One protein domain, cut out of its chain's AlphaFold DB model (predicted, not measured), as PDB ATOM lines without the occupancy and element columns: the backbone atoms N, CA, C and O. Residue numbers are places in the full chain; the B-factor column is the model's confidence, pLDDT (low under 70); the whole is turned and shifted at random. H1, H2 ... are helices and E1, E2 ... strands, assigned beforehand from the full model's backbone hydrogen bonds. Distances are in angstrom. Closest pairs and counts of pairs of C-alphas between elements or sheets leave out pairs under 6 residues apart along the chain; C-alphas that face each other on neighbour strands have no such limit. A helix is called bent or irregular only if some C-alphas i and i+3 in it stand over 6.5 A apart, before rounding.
ATOM      1  N   SER A   9     245.069 184.649 272.672       69.94
ATOM      2  CA  SER A   9     245.259 185.131 271.296       69.94
ATOM      3  C   SER A   9     246.728 185.184 270.843       69.94
ATOM      4  O   SER A   9     247.025 184.883 269.692       69.94
ATOM      5  N   GLY A  10     247.664 185.545 271.731       72.94
ATOM      6  CA  GLY A  10     249.092 185.605 271.397       72.94
ATOM      7  C   GLY A  10     249.705 184.218 271.190       72.94
ATOM      8  O   GLY A  10     250.538 184.040 270.305       72.94
ATOM      9  N   GLN A  11     249.248 183.223 271.958       79.38
ATOM     10  CA  GLN A  11     249.644 181.826 271.765       79.38
ATOM     11  C   GLN A  11     249.072 181.260 270.464       79.38
ATOM     12  O   GLN A  11     249.811 180.647 269.698       79.38
ATOM     13  N   ALA A  12     247.793 181.529 270.171       82.75
ATOM     14  CA  ALA A  12     247.156 181.106 268.925       82.75
ATOM     15  C   ALA A  12     247.898 181.633 267.686       82.75
ATOM     16  O   ALA A  12     248.077 180.906 266.715       82.75
ATOM     17  N   LEU A  13     248.392 182.872 267.739       81.88
ATOM     18  CA  LEU A  13     249.168 183.468 266.650       81.88
ATOM     19  C   LEU A  13     250.594 182.927 266.555       81.88
ATOM     20  O   LEU A  13     251.089 182.711 265.452       81.88
ATOM     21  N   GLY A  14     251.244 182.661 267.689       84.81
ATOM     22  CA  GLY A  14     252.520 181.946 267.696       84.81
ATOM     23  C   GLY A  14     252.400 180.580 267.012       84.81
ATOM     24  O   GLY A  14     253.180 180.273 266.111       84.81
ATOM     25  N   ALA A  15     251.368 179.812 267.371       86.88
ATOM     26  CA  ALA A  15     251.061 178.527 266.745       86.88
ATOM     27  C   ALA A  15     250.702 178.676 265.255       86.88
ATOM     28  O   ALA A  15     251.162 177.889 264.433       86.88
ATOM     29  N   ALA A  16     249.944 179.713 264.882       87.88
ATOM     30  CA  ALA A  16     249.616 180.001 263.487       87.88
ATOM     31  C   ALA A  16     250.864 180.270 262.634       87.88
ATOM     32  O   ALA A  16     250.988 179.724 261.537       87.88
ATOM     33  N   ARG A  17     251.822 181.056 263.145       88.00
ATOM     34  CA  ARG A  17     253.101 181.304 262.458       88.00
ATOM     35  C   ARG A  17     253.904 180.022 262.282       88.00
ATOM     36  O   ARG A  17     254.437 179.797 261.201       88.00
ATOM     37  N   GLN A  18     253.967 179.179 263.313       88.31
ATOM     38  CA  GLN A  18     254.640 177.878 263.232       88.31
ATOM     39  C   GLN A  18     253.977 176.967 262.192       88.31
ATOM     40  O   GLN A  18     254.670 176.409 261.346       88.31
ATOM     41  N   GLN A  19     252.642 176.874 262.195       88.56
ATOM     42  CA  GLN A  19     251.891 176.099 261.207       88.56
ATOM     43  C   GLN A  19     252.158 176.599 259.784       88.56
ATOM     44  O   GLN A  19     252.350 175.797 258.878       88.56
ATOM     45  N   MET A  20     252.170 177.917 259.578       88.31
ATOM     46  CA  MET A  20     252.453 178.499 258.270       88.31
ATOM     47  C   MET A  20     253.891 178.253 257.811       88.31
ATOM     48  O   MET A  20     254.091 177.931 256.645       88.31
ATOM     49  N   ALA A  21     254.871 178.396 258.705       87.31
ATOM     50  CA  ALA A  21     256.278 178.154 258.397       87.31
ATOM     51  C   ALA A  21     256.560 176.681 258.052       87.31
ATOM     52  O   ALA A  21     257.490 176.401 257.305       87.31
ATOM     53  N   GLY A  22     255.748 175.754 258.571       85.31
ATOM     54  CA  GLY A  22     255.821 174.328 258.253       85.31
ATOM     55  C   GLY A  22     255.052 173.901 257.000       85.31
ATOM     56  O   GLY A  22     255.035 172.710 256.701       85.31
ATOM     57  N   ARG A  23     254.380 174.813 256.278       84.25
ATOM     58  CA  ARG A  23     253.676 174.443 255.040       84.25
ATOM     59  C   ARG A  23     254.669 174.164 253.925       84.25
ATOM     60  O   ARG A  23     255.534 174.989 253.645       84.25
ATOM     61  N   THR A  31     245.892 182.515 248.798       89.44
ATOM     62  CA  THR A  31     246.381 183.555 249.721       89.44
ATOM     63  C   THR A  31     246.944 182.907 250.991       89.44
ATOM     64  O   THR A  31     246.192 182.220 251.687       89.44
ATOM     65  N   PRO A  32     248.219 183.145 251.352       91.25
ATOM     66  CA  PRO A  32     248.776 182.646 252.602       91.25
ATOM     67  C   PRO A  32     248.012 183.194 253.808       91.25
ATOM     68  O   PRO A  32     247.660 184.375 253.861       91.25
ATOM     69  N   GLY A  33     247.788 182.343 254.801       93.31
ATOM     70  CA  GLY A  33     247.037 182.692 255.999       93.31
ATOM     71  C   GLY A  33     246.738 181.478 256.861       93.31
ATOM     72  O   GLY A  33     247.116 180.350 256.534       93.31
ATOM     73  N   PHE A  34     246.040 181.714 257.957       93.00
ATOM     74  CA  PHE A  34     245.705 180.715 258.963       93.00
ATOM     75  C   PHE A  34     244.234 180.832 259.353       93.00
ATOM     76  O   PHE A  34     243.566 181.813 259.031       93.00
ATOM     77  N   TYR A  35     243.735 179.812 260.041       94.06
ATOM     78  CA  TYR A  35     242.365 179.777 260.526       94.06
ATOM     79  C   TYR A  35     242.366 179.851 262.047       94.06
ATOM     80  O   TYR A  35     243.135 179.151 262.707       94.06
ATOM     81  N   LEU A  36     241.505 180.692 262.602       93.06
ATOM     82  CA  LEU A  36     241.281 180.785 264.039       93.06
ATOM     83  C   LEU A  36     239.868 180.345 264.367       93.06
ATOM     84  O   LEU A  36     238.941 180.706 263.653       93.06
ATOM     85  N   GLU A  37     239.708 179.627 265.470       92.88
ATOM     86  CA  GLU A  37     238.406 179.474 266.104       92.88
ATOM     87  C   GLU A  37     238.262 180.518 267.208       92.88
ATOM     88  O   GLU A  37     239.156 180.707 268.042       92.88
ATOM     89  N   ILE A  38     237.117 181.187 267.193       89.56
ATOM     90  CA  ILE A  38     236.731 182.228 268.130       89.56
ATOM     91  C   ILE A  38     235.427 181.790 268.788       89.56
ATOM     92  O   ILE A  38     234.454 181.487 268.100       89.56
ATOM     93  N   GLN A  39     235.416 181.758 270.116       89.44
ATOM     94  CA  GLN A  39     234.206 181.531 270.903       89.44
ATOM     95  C   GLN A  39     233.544 182.866 271.229       89.44
ATOM     96  O   GLN A  39     234.230 183.793 271.653       89.44
ATOM     97  N   LEU A  40     232.235 182.940 271.012       86.00
ATOM     98  CA  LEU A  40     231.345 184.036 271.383       86.00
ATOM     99  C   LEU A  40     230.252 183.485 272.314       86.00
ATOM    100  O   LEU A  40     229.935 182.299 272.207       86.00
ATOM    101  N   PRO A  41     229.592 184.288 273.163       85.75
ATOM    102  CA  PRO A  41     228.491 183.814 273.974       85.75
ATOM    103  C   PRO A  41     227.339 183.479 273.029       85.75
ATOM    104  O   PRO A  41     227.080 184.211 272.067       85.75
ATOM    105  N   GLY A  42     226.635 182.375 273.287       84.56
ATOM    106  CA  GLY A  42     225.591 181.878 272.385       84.56
ATOM    107  C   GLY A  42     224.483 182.892 272.065       84.56
ATOM    108  O   GLY A  42     223.879 182.840 270.997       84.56
ATOM    109  N   SER A  43     224.245 183.863 272.951       80.94
ATOM    110  CA  SER A  43     223.257 184.932 272.774       80.94
ATOM    111  C   SER A  43     223.679 186.044 271.802       80.94
ATOM    112  O   SER A  43     222.854 186.884 271.443       80.94
ATOM    113  N   GLU A  44     224.935 186.082 271.348       78.88
ATOM    114  CA  GLU A  44     225.509 187.248 270.664       78.88
ATOM    115  C   GLU A  44     225.937 186.959 269.220       78.88
ATOM    116  O   GLU A  44     226.998 187.385 268.759       78.88
ATOM    117  N   ARG A  45     225.048 186.310 268.457       80.94
ATOM    118  CA  ARG A  45     225.215 186.016 267.018       80.94
ATOM    119  C   ARG A  45     225.644 187.222 266.173       80.94
ATOM    120  O   ARG A  45     226.444 187.069 265.257       80.94
ATOM    121  N   ALA A  46     225.181 188.430 266.505       82.94
ATOM    122  CA  ALA A  46     225.571 189.663 265.808       82.94
ATOM    123  C   ALA A  46     227.086 189.959 265.872       82.94
ATOM    124  O   ALA A  46     227.605 190.725 265.064       82.94
ATOM    125  N   GLY A  47     227.817 189.355 266.819       80.00
ATOM    126  CA  GLY A  47     229.274 189.453 266.889       80.00
ATOM    127  C   GLY A  47     229.993 188.775 265.717       80.00
ATOM    128  O   GLY A  47     231.107 189.174 265.389       80.00
ATOM    129  N   ILE A  48     229.365 187.804 265.044       86.25
ATOM    130  CA  ILE A  48     229.968 187.058 263.925       86.25
ATOM    131  C   ILE A  48     230.346 187.997 262.777       86.25
ATOM    132  O   ILE A  48     231.455 187.910 262.250       86.25
ATOM    133  N   ASP A  49     229.473 188.945 262.435       84.75
ATOM    134  CA  ASP A  49     229.707 189.886 261.333       84.75
ATOM    135  C   ASP A  49     230.946 190.761 261.567       84.75
ATOM    136  O   ASP A  49     231.620 191.178 260.625       84.75
ATOM    137  N   LEU A  50     231.293 191.000 262.835       82.56
ATOM    138  CA  LEU A  50     232.458 191.791 263.229       82.56
ATOM    139  C   LEU A  50     233.774 190.998 263.144       82.56
ATOM    140  O   LEU A  50     234.859 191.597 263.191       82.56
ATOM    141  N   LEU A  51     233.699 189.667 263.032       85.31
ATOM    142  CA  LEU A  51     234.856 188.787 262.866       85.31
ATOM    143  C   LEU A  51     235.364 188.755 261.420       85.31
ATOM    144  O   LEU A  51     236.551 188.506 261.206       85.31
ATOM    145  N   ALA A  52     234.508 189.059 260.445       88.81
ATOM    146  CA  ALA A  52     234.904 189.263 259.058       88.81
ATOM    147  C   ALA A  52     235.374 190.709 258.816       88.81
ATOM    148  O   ALA A  52     234.965 191.654 259.489       88.81
ATOM    149  N   ASP A  53     236.245 190.897 257.827       90.06
ATOM    150  CA  ASP A  53     236.629 192.221 257.337       90.06
ATOM    151  C   ASP A  53     237.045 192.105 255.869       90.06
ATOM    152  O   ASP A  53     238.141 191.640 255.546       90.06
ATOM    153  N   ARG A  54     236.166 192.551 254.964       90.19
ATOM    154  CA  ARG A  54     236.406 192.475 253.515       90.19
ATOM    155  C   ARG A  54     237.630 193.276 253.075       90.19
ATOM    156  O   ARG A  54     238.316 192.847 252.156       90.19
ATOM    157  N   ARG A  55     237.942 194.402 253.730       91.44
ATOM    158  CA  ARG A  55     239.106 195.238 253.375       91.44
ATOM    159  C   ARG A  55     240.412 194.534 253.727       91.44
ATOM    160  O   ARG A  55     241.417 194.723 253.052       91.44
ATOM    161  N   GLN A  56     240.387 193.712 254.773       91.88
ATOM    162  CA  GLN A  56     241.522 192.888 255.191       91.88
ATOM    163  C   GLN A  56     241.487 191.473 254.600       91.88
ATOM    164  O   GLN A  56     242.436 190.718 254.797       91.88
ATOM    165  N   HIS A  57     240.437 191.128 253.846       93.12
ATOM    166  CA  HIS A  57     240.160 189.782 253.337       93.12
ATOM    167  C   HIS A  57     240.088 188.718 254.445       93.12
ATOM    168  O   HIS A  57     240.476 187.570 254.242       93.12
ATOM    169  N   MET A  58     239.612 189.116 255.624       93.06
ATOM    170  CA  MET A  58     239.267 188.190 256.694       93.06
ATOM    171  C   MET A  58     237.843 187.689 256.492       93.06
ATOM    172  O   MET A  58     236.936 188.481 256.218       93.06
ATOM    173  N   GLU A  59     237.635 186.392 256.668       93.38
ATOM    174  CA  GLU A  59     236.369 185.745 256.329       93.38
ATOM    175  C   GLU A  59     235.959 184.756 257.413       93.38
ATOM    176  O   GLU A  59     236.757 183.909 257.805       93.38
ATOM    177  N   VAL A  60     234.706 184.817 257.863       93.94
ATOM    178  CA  VAL A  60     234.106 183.713 258.620       93.94
ATOM    179  C   VAL A  60     233.801 182.596 257.623       93.94
ATOM    180  O   VAL A  60     233.115 182.823 256.630       93.94
ATOM    181  N   VAL A  61     234.353 181.409 257.863       93.94
ATOM    182  CA  VAL A  61     234.260 180.258 256.949       93.94
ATOM    183  C   VAL A  61     233.424 179.111 257.506       93.94
ATOM    184  O   VAL A  61     232.954 178.288 256.732       93.94
ATOM    185  N   ALA A  62     233.223 179.065 258.822       93.81
ATOM    186  CA  ALA A  62     232.292 178.145 259.464       93.81
ATOM    187  C   ALA A  62     231.756 178.767 260.757       93.81
ATOM    188  O   ALA A  62     232.463 179.524 261.428       93.81
ATOM    189  N   VAL A  63     230.521 178.425 261.107       93.06
ATOM    190  CA  VAL A  63     229.884 178.781 262.377       93.06
ATOM    191  C   VAL A  63     229.253 177.515 262.945       93.06
ATOM    192  O   VAL A  63     228.551 176.813 262.223       93.06
ATOM    193  N   ARG A  64     229.504 177.228 264.224       91.19
ATOM    194  CA  ARG A  64     228.775 176.218 264.997       91.19
ATOM    195  C   ARG A  64     227.907 176.919 266.018       91.19
ATOM    196  O   ARG A  64     228.403 177.723 266.813       91.19
ATOM    197  N   GLU A  65     226.632 176.577 265.994       90.56
ATOM    198  CA  GLU A  65     225.684 177.039 266.994       90.56
ATOM    199  C   GLU A  65     225.945 176.371 268.355       90.56
ATOM    200  O   GLU A  65     226.517 175.277 268.402       90.56
ATOM    201  N   PRO A  66     225.540 177.019 269.458       89.75
ATOM    202  CA  PRO A  66     225.484 176.387 270.773       89.75
ATOM    203  C   PRO A  66     224.641 175.106 270.732       89.75
ATOM    204  O   PRO A  66     223.546 175.108 270.167       89.75
ATOM    205  N   GLU A  67     225.120 174.027 271.349       86.81
ATOM    206  CA  GLU A  67     224.356 172.774 271.446       86.81
ATOM    207  C   GLU A  67     223.348 172.822 272.595       86.81
ATOM    208  O   GLU A  67     222.237 172.300 272.473       86.81
ATOM    209  N   GLN A  68     223.717 173.478 273.698       88.19
ATOM    210  CA  GLN A  68     222.868 173.675 274.866       88.19
ATOM    211  C   GLN A  68     222.745 175.161 275.236       88.19
ATOM    212  O   GLN A  68     223.619 175.976 274.917       88.19
ATOM    213  N   PRO A  69     221.667 175.559 275.940       87.88
ATOM    214  CA  PRO A  69     221.553 176.906 276.483       87.88
ATOM    215  C   PRO A  69     222.733 177.235 277.405       87.88
ATOM    216  O   PRO A  69     222.947 176.571 278.414       87.88
ATOM    217  N   GLY A  70     223.471 178.293 277.069       84.62
ATOM    218  CA  GLY A  70     224.662 178.719 277.809       84.62
ATOM    219  C   GLY A  70     225.986 178.303 277.165       84.62
ATOM    220  O   GLY A  70     227.012 178.876 277.526       84.62
ATOM    221  N   ASP A  71     225.972 177.398 276.180       88.69
ATOM    222  CA  ASP A  71     227.172 177.061 275.415       88.69
ATOM    223  C   ASP A  71     227.622 178.230 274.521       88.69
ATOM    224  O   ASP A  71     226.802 179.045 274.067       88.69
ATOM    225  N   PRO A  72     228.931 178.325 274.225       89.06
ATOM    226  CA  PRO A  72     229.436 179.334 273.315       89.06
ATOM    227  C   PRO A  72     229.095 178.988 271.864       89.06
ATOM    228  O   PRO A  72     229.197 177.843 271.415       89.06
ATOM    229  N   LEU A  73     228.800 180.025 271.087       90.44
ATOM    230  CA  LEU A  73     228.849 179.972 269.635       90.44
ATOM    231  C   LEU A  73     230.315 179.938 269.184       90.44
ATOM    232  O   LEU A  73     231.150 180.684 269.696       90.44
ATOM    233  N   ARG A  74     230.649 179.097 268.202       92.38
ATOM    234  CA  ARG A  74     232.021 178.967 267.680       92.38
ATOM    235  C   ARG A  74     232.085 179.445 266.237       92.38
ATOM    236  O   ARG A  74     231.354 178.946 265.391       92.38
ATOM    237  N   ALA A  75     232.985 180.375 265.937       93.00
ATOM    238  CA  ALA A  75     233.216 180.881 264.588       93.00
ATOM    239  C   ALA A  75     234.651 180.591 264.137       93.00
ATOM    240  O   ALA A  75     235.613 180.966 264.809       93.00
ATOM    241  N   SER A  76     234.791 179.965 262.972       95.25
ATOM    242  CA  SER A  76     236.073 179.755 262.305       95.25
ATOM    243  C   SER A  76     236.323 180.879 261.310       95.25
ATOM    244  O   SER A  76     235.515 181.113 260.411       95.25
ATOM    245  N   VAL A  77     237.450 181.564 261.459       93.69
ATOM    246  CA  VAL A  77     237.807 182.756 260.688       93.69
ATOM    247  C   VAL A  77     239.113 182.517 259.952       93.69
ATOM    248  O   VAL A  77     240.131 182.213 260.571       93.69
ATOM    249  N   PHE A  78     239.102 182.698 258.637       95.06
ATOM    250  CA  PHE A  78     240.316 182.816 257.847       95.06
ATOM    251  C   PHE A  78     240.943 184.200 258.045       95.06
ATOM    252  O   PHE A  78     240.287 185.227 257.848       95.06
ATOM    253  N   VAL A  79     242.228 184.221 258.393       94.00
ATOM    254  CA  VAL A  79     243.037 185.431 258.545       94.00
ATOM    255  C   VAL A  79     244.215 185.358 257.569       94.00
ATOM    256  O   VAL A  79     245.112 184.527 257.744       94.00
ATOM    257  N   PRO A  80     244.256 186.227 256.543       95.25
ATOM    258  CA  PRO A  80     245.419 186.343 255.673       95.25
ATOM    259  C   PRO A  80     246.672 186.707 256.467       95.25
ATOM    260  O   PRO A  80     246.616 187.541 257.370       95.25
ATOM    261  N   ALA A  81     247.826 186.182 256.063       93.38
ATOM    262  CA  ALA A  81     249.115 186.460 256.698       93.38
ATOM    263  C   ALA A  81     249.388 187.972 256.832       93.38
ATOM    264  O   ALA A  81     249.787 188.465 257.883       93.38
ATOM    265  N   ARG A  82     249.072 188.739 255.781       93.88
ATOM    266  CA  ARG A  82     249.204 190.207 255.764       93.88
ATOM    267  C   ARG A  82     248.315 190.926 256.786       93.88
ATOM    268  O   ARG A  82     248.637 192.035 257.201       93.88
ATOM    269  N   ALA A  83     247.196 190.314 257.176       92.00
ATOM    270  CA  ALA A  83     246.233 190.872 258.117       92.00
ATOM    271  C   ALA A  83     246.549 190.488 259.572       92.00
ATOM    272  O   ALA A  83     245.869 190.954 260.481       92.00
ATOM    273  N   GLU A  84     247.592 189.693 259.827       88.88
ATOM    274  CA  GLU A  84     247.930 189.212 261.170       88.88
ATOM    275  C   GLU A  84     248.157 190.362 262.163       88.88
ATOM    276  O   GLU A  84     247.554 190.408 263.235       88.88
ATOM    277  N   SER A  85     248.977 191.348 261.785       85.44
ATOM    278  CA  SER A  85     249.241 192.521 262.631       85.44
ATOM    279  C   SER A  85     247.994 193.384 262.830       85.44
ATOM    280  O   SER A  85     247.812 193.981 263.890       85.44
ATOM    281  N   PHE A  86     247.124 193.459 261.818       85.50
ATOM    282  CA  PHE A  86     245.839 194.141 261.945       85.50
ATOM    283  C   PHE A  86     244.941 193.416 262.950       85.50
ATOM    284  O   PHE A  86     244.404 194.059 263.846       85.50
ATOM    285  N   TYR A  87     244.839 192.091 262.854       82.50
ATOM    286  CA  TYR A  87     244.072 191.257 263.773       82.50
ATOM    287  C   TYR A  87     244.588 191.357 265.213       82.50
ATOM    288  O   TYR A  87     243.800 191.528 266.140       82.50
ATOM    289  N   LEU A  88     245.912 191.344 265.397       78.19
ATOM    290  CA  LEU A  88     246.557 191.576 266.688       78.19
ATOM    291  C   LEU A  88     246.145 192.908 267.298       78.19
ATOM    292  O   LEU A  88     245.644 192.934 268.417       78.19
ATOM    293  N   ARG A  89     246.300 194.006 266.549       78.19
ATOM    294  CA  ARG A  89     245.897 195.335 267.019       78.19
ATOM    295  C   ARG A  89     244.403 195.410 267.285       78.19
ATOM    296  O   ARG A  89     244.010 196.025 268.268       78.19
ATOM    297  N   LYS A  90     243.591 194.780 266.434       75.00
ATOM    298  CA  LYS A  90     242.141 194.676 266.593       75.00
ATOM    299  C   LYS A  90     241.846 194.039 267.959       75.00
ATOM    300  O   LYS A  90     241.283 194.717 268.805       75.00
ATOM    301  N   ILE A  91     242.377 192.849 268.256       70.50
ATOM    302  CA  ILE A  91     242.248 192.178 269.569       70.50
ATOM    303  C   ILE A  91     242.857 192.970 270.739       70.50
ATOM    304  O   ILE A  91     242.324 192.955 271.851       70.50
ATOM    305  N   GLU A  92     244.002 193.618 270.554       67.06
ATOM    306  CA  GLU A  92     244.678 194.341 271.633       67.06
ATOM    307  C   GLU A  92     243.956 195.626 272.009       67.06
ATOM    308  O   GLU A  92     243.657 195.800 273.190       67.06
ATOM    309  N   ALA A  93     243.623 196.466 271.023       62.03
ATOM    310  CA  ALA A  93     242.832 197.681 271.211       62.03
ATOM    311  C   ALA A  93     241.502 197.352 271.891       62.03
ATOM    312  O   ALA A  93     241.041 198.060 272.781       62.03
ATOM    313  N   TYR A  94     240.924 196.218 271.525       61.19
ATOM    314  CA  TYR A  94     239.750 195.660 272.161       61.19
ATOM    315  C   TYR A  94     239.948 195.393 273.658       61.19
ATOM    316  O   TYR A  94     239.136 195.842 274.460       61.19
ATOM    317  N   ARG A  95     241.049 194.765 274.076       53.44
ATOM    318  CA  ARG A  95     241.313 194.443 275.494       53.44
ATOM    319  C   ARG A  95     241.654 195.632 276.393       53.44
ATOM    320  O   ARG A  95     241.729 195.446 277.609       53.44
ATOM    321  N   THR A  96     241.986 196.786 275.825       47.84
ATOM    322  CA  THR A  96     242.557 197.920 276.572       47.84
ATOM    323  C   THR A  96     241.708 199.183 276.529       47.84
ATOM    324  O   THR A  96     242.081 200.160 277.170       47.84
ATOM    325  N   THR A  97     240.602 199.194 275.786       45.19
ATOM    326  CA  THR A  97     239.780 200.398 275.619       45.19
ATOM    327  C   THR A  97     238.607 200.405 276.598       45.19
ATOM    328  O   THR A  97     237.553 199.856 276.290       45.19
ATOM    329  N   ASP A  98     238.769 201.093 277.729       44.22
ATOM    330  CA  ASP A  98     237.644 201.728 278.429       44.22
ATOM    331  C   ASP A  98     237.343 203.066 277.737       44.22
ATOM    332  O   ASP A  98     238.262 203.773 277.316       44.22
ATOM    333  N   THR A  99     236.071 203.433 277.579       45.66
ATOM    334  CA  THR A  99     235.720 204.775 277.078       45.66
ATOM    335  C   THR A  99     235.441 205.742 278.216       45.66
ATOM    336  O   THR A  99     235.174 205.348 279.346       45.66
ATOM    337  N   GLN A 100     235.433 207.035 277.884       47.59
ATOM    338  CA  GLN A 100     235.049 208.133 278.780       47.59
ATOM    339  C   GLN A 100     233.611 208.026 279.330       47.59
ATOM    340  O   GLN A 100     233.283 208.731 280.276       47.59
ATOM    341  N   SER A 101     232.766 207.142 278.782       50.84
ATOM    342  CA  SER A 101     231.429 206.811 279.301       50.84
ATOM    343  C   SER A 101     231.356 205.433 279.983       50.84
ATOM    344  O   SER A 101     230.262 204.958 280.279       50.84
ATOM    345  N   GLY A 102     232.499 204.774 280.219       48.84
ATOM    346  CA  GLY A 102     232.575 203.426 280.795       48.84
ATOM    347  C   GLY A 102     232.160 202.297 279.842       48.84
ATOM    348  O   GLY A 102     231.933 201.181 280.295       48.84
ATOM    349  N   ARG A 103     232.037 202.578 278.539       43.28
ATOM    350  CA  ARG A 103     231.476 201.675 277.518       43.28
ATOM    351  C   ARG A 103     232.354 201.540 276.263       43.28
ATOM    352  O   ARG A 103     232.371 202.480 275.466       43.28
ATOM    353  N   PRO A 104     233.127 200.454 276.073       47.22
ATOM    354  CA  PRO A 104     234.116 200.298 274.998       47.22
ATOM    355  C   PRO A 104     233.642 200.753 273.604       47.22
ATOM    356  O   PRO A 104     232.571 200.393 273.144       47.22
ATOM    357  N   ARG A 105     234.475 201.472 272.836       46.25
ATOM    358  CA  ARG A 105     234.117 201.976 271.483       46.25
ATOM    359  C   ARG A 105     233.893 200.864 270.437       46.25
ATOM    360  O   ARG A 105     233.495 201.145 269.315       46.25
ATOM    361  N   ASN A 106     234.169 199.617 270.823       50.06
ATOM    362  CA  ASN A 106     233.899 198.370 270.103       50.06
ATOM    363  C   ASN A 106     233.242 197.330 271.038       50.06
ATOM    364  O   ASN A 106     233.501 196.132 270.935       50.06
ATOM    365  N   GLU A 107     232.426 197.808 271.983       45.19
ATOM    366  CA  GLU A 107     231.696 197.034 272.999       45.19
ATOM    367  C   GLU A 107     231.064 195.724 272.518       45.19
ATOM    368  O   GLU A 107     231.152 194.745 273.252       45.19
ATOM    369  N   PRO A 108     230.506 195.620 271.296       54.66
ATOM    370  CA  PRO A 108     229.752 194.434 270.912       54.66
ATOM    371  C   PRO A 108     230.590 193.228 270.483       54.66
ATOM    372  O   PRO A 108     230.026 192.354 269.841       54.66
ATOM    373  N   LEU A 109     231.903 193.163 270.714       49.22
ATOM    374  CA  LEU A 109     232.699 191.987 270.315       49.22
ATOM    375  C   LEU A 109     233.669 191.517 271.398       49.22
ATOM    376  O   LEU A 109     233.955 190.334 271.514       49.22
ATOM    377  N   VAL A 110     234.187 192.431 272.212       43.66
ATOM    378  CA  VAL A 110     235.317 192.129 273.104       43.66
ATOM    379  C   VAL A 110     234.886 191.541 274.432       43.66
ATOM    380  O   VAL A 110     235.558 190.648 274.934       43.66
ATOM    381  N   SER A 111     233.755 191.991 274.978       48.00
ATOM    382  CA  SER A 111     233.132 191.341 276.138       48.00
ATOM    383  C   SER A 111     232.608 189.938 275.814       48.00
ATOM    384  O   SER A 111     232.087 189.274 276.698       48.00
ATOM    385  N   ARG A 112     232.715 189.536 274.543       53.59
ATOM    386  CA  ARG A 112     232.073 188.374 273.944       53.59
ATOM    387  C   ARG A 112     233.091 187.305 273.548       53.59
ATOM    388  O   ARG A 112     232.789 186.128 273.559       53.59
ATOM    389  N   ILE A 113     234.322 187.678 273.189       60.03
ATOM    390  CA  ILE A 113     235.320 186.670 272.816       60.03
ATOM    391  C   ILE A 113     235.844 185.962 274.070       60.03
ATOM    392  O   ILE A 113     236.745 186.470 274.741       60.03
ATOM    393  N   ASP A 114     235.309 184.773 274.335       60.53
ATOM    394  CA  ASP A 114     235.698 183.939 275.476       60.53
ATOM    395  C   ASP A 114     237.082 183.318 275.253       60.53
ATOM    396  O   ASP A 114     237.970 183.388 276.108       60.53
ATOM    397  N   THR A 115     237.304 182.774 274.052       76.31
ATOM    398  CA  THR A 115     238.532 182.057 273.693       76.31
ATOM    399  C   THR A 115     238.899 182.285 272.228       76.31
ATOM    400  O   THR A 115     238.038 182.280 271.351       76.31
ATOM    401  N   VAL A 116     240.200 182.436 271.952       83.19
ATOM    402  CA  VAL A 116     240.772 182.403 270.595       83.19
ATOM    403  C   VAL A 116     241.812 181.295 270.535       83.19
ATOM    404  O   VAL A 116     242.732 181.281 271.356       83.19
ATOM    405  N   ARG A 117     241.692 180.402 269.551       89.12
ATOM    406  CA  ARG A 117     242.632 179.295 269.321       89.12
ATOM    407  C   ARG A 117     242.890 179.072 267.835       89.12
ATOM    408  O   ARG A 117     242.121 179.524 266.992       89.12
ATOM    409  N   LEU A 118     243.966 178.355 267.517       91.69
ATOM    410  CA  LEU A 118     244.189 177.864 266.158       91.69
ATOM    411  C   LEU A 118     243.065 176.882 265.789       91.69
ATOM    412  O   LEU A 118     242.720 176.004 266.589       91.69
ATOM    413  N   ALA A 119     242.473 177.055 264.610       92.38
ATOM    414  CA  ALA A 119     241.422 176.168 264.130       92.38
ATOM    415  C   ALA A 119     241.997 174.797 263.750       92.38
ATOM    416  O   ALA A 119     243.117 174.689 263.245       92.38
ATOM    417  N   THR A 120     241.205 173.752 263.968       91.56
ATOM    418  CA  THR A 120     241.509 172.379 263.543       91.56
ATOM    419  C   THR A 120     240.562 171.951 262.421       91.56
ATOM    420  O   THR A 120     239.628 172.682 262.088       91.56
ATOM    421  N   ALA A 121     240.751 170.754 261.857       90.19
ATOM    422  CA  ALA A 121     239.759 170.165 260.951       90.19
ATOM    423  C   ALA A 121     238.367 170.121 261.610       90.19
ATOM    424  O   ALA A 121     237.375 170.504 260.993       90.19
ATOM    425  N   HIS A 122     238.322 169.796 262.909       91.50
ATOM    426  CA  HIS A 122     237.096 169.847 263.696       91.50
ATOM    427  C   HIS A 122     236.485 171.243 263.769       91.50
ATOM    428  O   HIS A 122     235.280 171.343 263.835       91.50
ATOM    429  N   SER A 123     237.257 172.330 263.717       93.62
ATOM    430  CA  SER A 123     236.694 173.689 263.707       93.62
ATOM    431  C   SER A 123     235.982 174.027 262.387       93.62
ATOM    432  O   SER A 123     235.077 174.864 262.382       93.62
ATOM    433  N   LEU A 124     236.337 173.369 261.280       92.06
ATOM    434  CA  LEU A 124     235.782 173.611 259.940       92.06
ATOM    435  C   LEU A 124     234.635 172.659 259.556       92.06
ATOM    436  O   LEU A 124     233.958 172.906 258.567       92.06
ATOM    437  N   PHE A 125     234.405 171.599 260.331       90.88
ATOM    438  CA  PHE A 125     233.402 170.568 260.058       90.88
ATOM    439  C   PHE A 125     231.953 171.072 260.201       90.88
ATOM    440  O   PHE A 125     231.534 171.404 261.300       90.88
ATOM    441  N   THR A 126     231.164 171.166 259.141       86.88
ATOM    442  CA  THR A 126     229.846 171.827 259.226       86.88
ATOM    443  C   THR A 126     228.699 170.934 259.691       86.88
ATOM    444  O   THR A 126     227.637 171.465 260.014       86.88
ATOM    445  N   ASP A 127     228.894 169.616 259.754       87.12
ATOM    446  CA  ASP A 127     227.864 168.703 260.254       87.12
ATOM    447  C   ASP A 127     227.825 168.668 261.790       87.12
ATOM    448  O   ASP A 127     228.653 169.267 262.484       87.12
ATOM    449  N   GLY A 128     226.830 167.964 262.338       86.00
ATOM    450  CA  GLY A 128     226.678 167.814 263.784       86.00
ATOM    451  C   GLY A 128     227.894 167.142 264.425       86.00
ATOM    452  O   GLY A 128     228.397 166.155 263.897       86.00
ATOM    453  N   ASP A 129     228.316 167.631 265.592       87.25
ATOM    454  CA  ASP A 129     229.557 167.246 266.294       87.25
ATOM    455  C   ASP A 129     229.714 165.723 266.455       87.25
ATOM    456  O   ASP A 129     230.773 165.157 266.200       87.25
ATOM    457  N   ARG A 130     228.605 165.027 266.738       88.19
ATOM    458  CA  ARG A 130     228.530 163.557 266.850       88.19
ATOM    459  C   ARG A 130     228.909 162.773 265.584       88.19
ATOM    460  O   ARG A 130     229.061 161.560 265.665       88.19
TER     461      ARG A 130
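This is residues 9 to 23 and 31 to 130 of the 169 residues of an uncharacterized protein of Nitrobacter winogradskyi (UniProt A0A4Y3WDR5). A twisted sheet of four antiparallel strands, with the long strands E3 and E1 side by side in its middle, has helices H1, H2 and H3 over one face. The small helix H4 touches both H2 and H3, and the short H5 only grazes the sheet. The 115 printed residues include five named helices and four named strands, in the order H1 E1 H2 E2 E3 H3 H4 E4 H5; the sheet's order is E2 E3 E1 E4, and the class is mixed, helices and strands. The whole is compact, with a radius of gyration of the C-alphas of 14.3 A and spans of 46 by 35 by 25 A.

Find C-alpha 33 at (247.037, 182.692, 255.999); from there E1, residues 33 to 41, runs 25.9 A. Beside it is E3, residues 72 to 80, 24.8 A long; E2 is residues 59 to 64, 15.0 A, and E4 residues 116 to 118. H1, residues 9 to 21, begins at C-alpha 9 at (245.259, 185.131, 271.296) and runs 18.3 A. H3, residues 81 to 96, is 23.9 A long and irregular: C-alphas 82 and 85 are 7.2 A apart. Look for the short helices at residues 45 to 50 for H2, 107 to 110 for H4 and 121 to 124 for H5, which ends at C-alpha 124 at (235.782, 173.611, 259.940).

Start with E3 and E1, antiparallel at 158 degrees, where N 38 and O 75 are 2.8 A apart, within hydrogen-bond range. E2 and E3 form a hairpin, with N 61 and O 76 at 2.8 A; at the other edge, E1 and E4 have N 37 and O 117 at 2.9 A. The sheet is only just strongly twisted, its C-alphas up to 4.3 A off the best plane. With H1, H2 and H3 on one face it makes two layers, helices over a sheet. H1 lies over E4 at a height over the sheet of 5.4 A, its closest C-alphas to E4 being those of Ala 12 and Arg 117, 4.9 A. H2 lies over E3 at 8.5 A, on the same face as H1. Two split strand-helix-strand units, each of two strands that run the same way in the sheet with another strand between them and helices linking them along the chain, have right-handed crossovers: E1, H2, E2, with E3 between the strands, and E3, H3 H4, E4, with E1 between the strands. H4 only just touches H2, with 3 pairs of C-alphas within 8 A, the closest those of Gly 47 and Leu 109, 5.5 A; residues 91 to 95 of H3 only just touch H4, also with 3 pairs, the closest Tyr 94 and Val 110, 5.7 A. H1 and H5 are apart. Every O i to N i+4 pair is within hydrogen-bond range in H1, 10 of 12 in H3 and 0 of 2 in H2, where 2 of 3 O i to N i+3 pairs are; H4 and H5 are too short for an O i to N i+4 pair.

The two C-alphas farthest apart are those of Gln 100 and Arg 130, 46.6 A. Residues 24 to 30 are not printed, and C-alphas 23 and 31 are 12.8 A apart across the cut. Of the links that are printed whole, none is long. Mean pLDDT of the printed part is 80.4; look for values under 70 at residue 9 and residues 92 to 114.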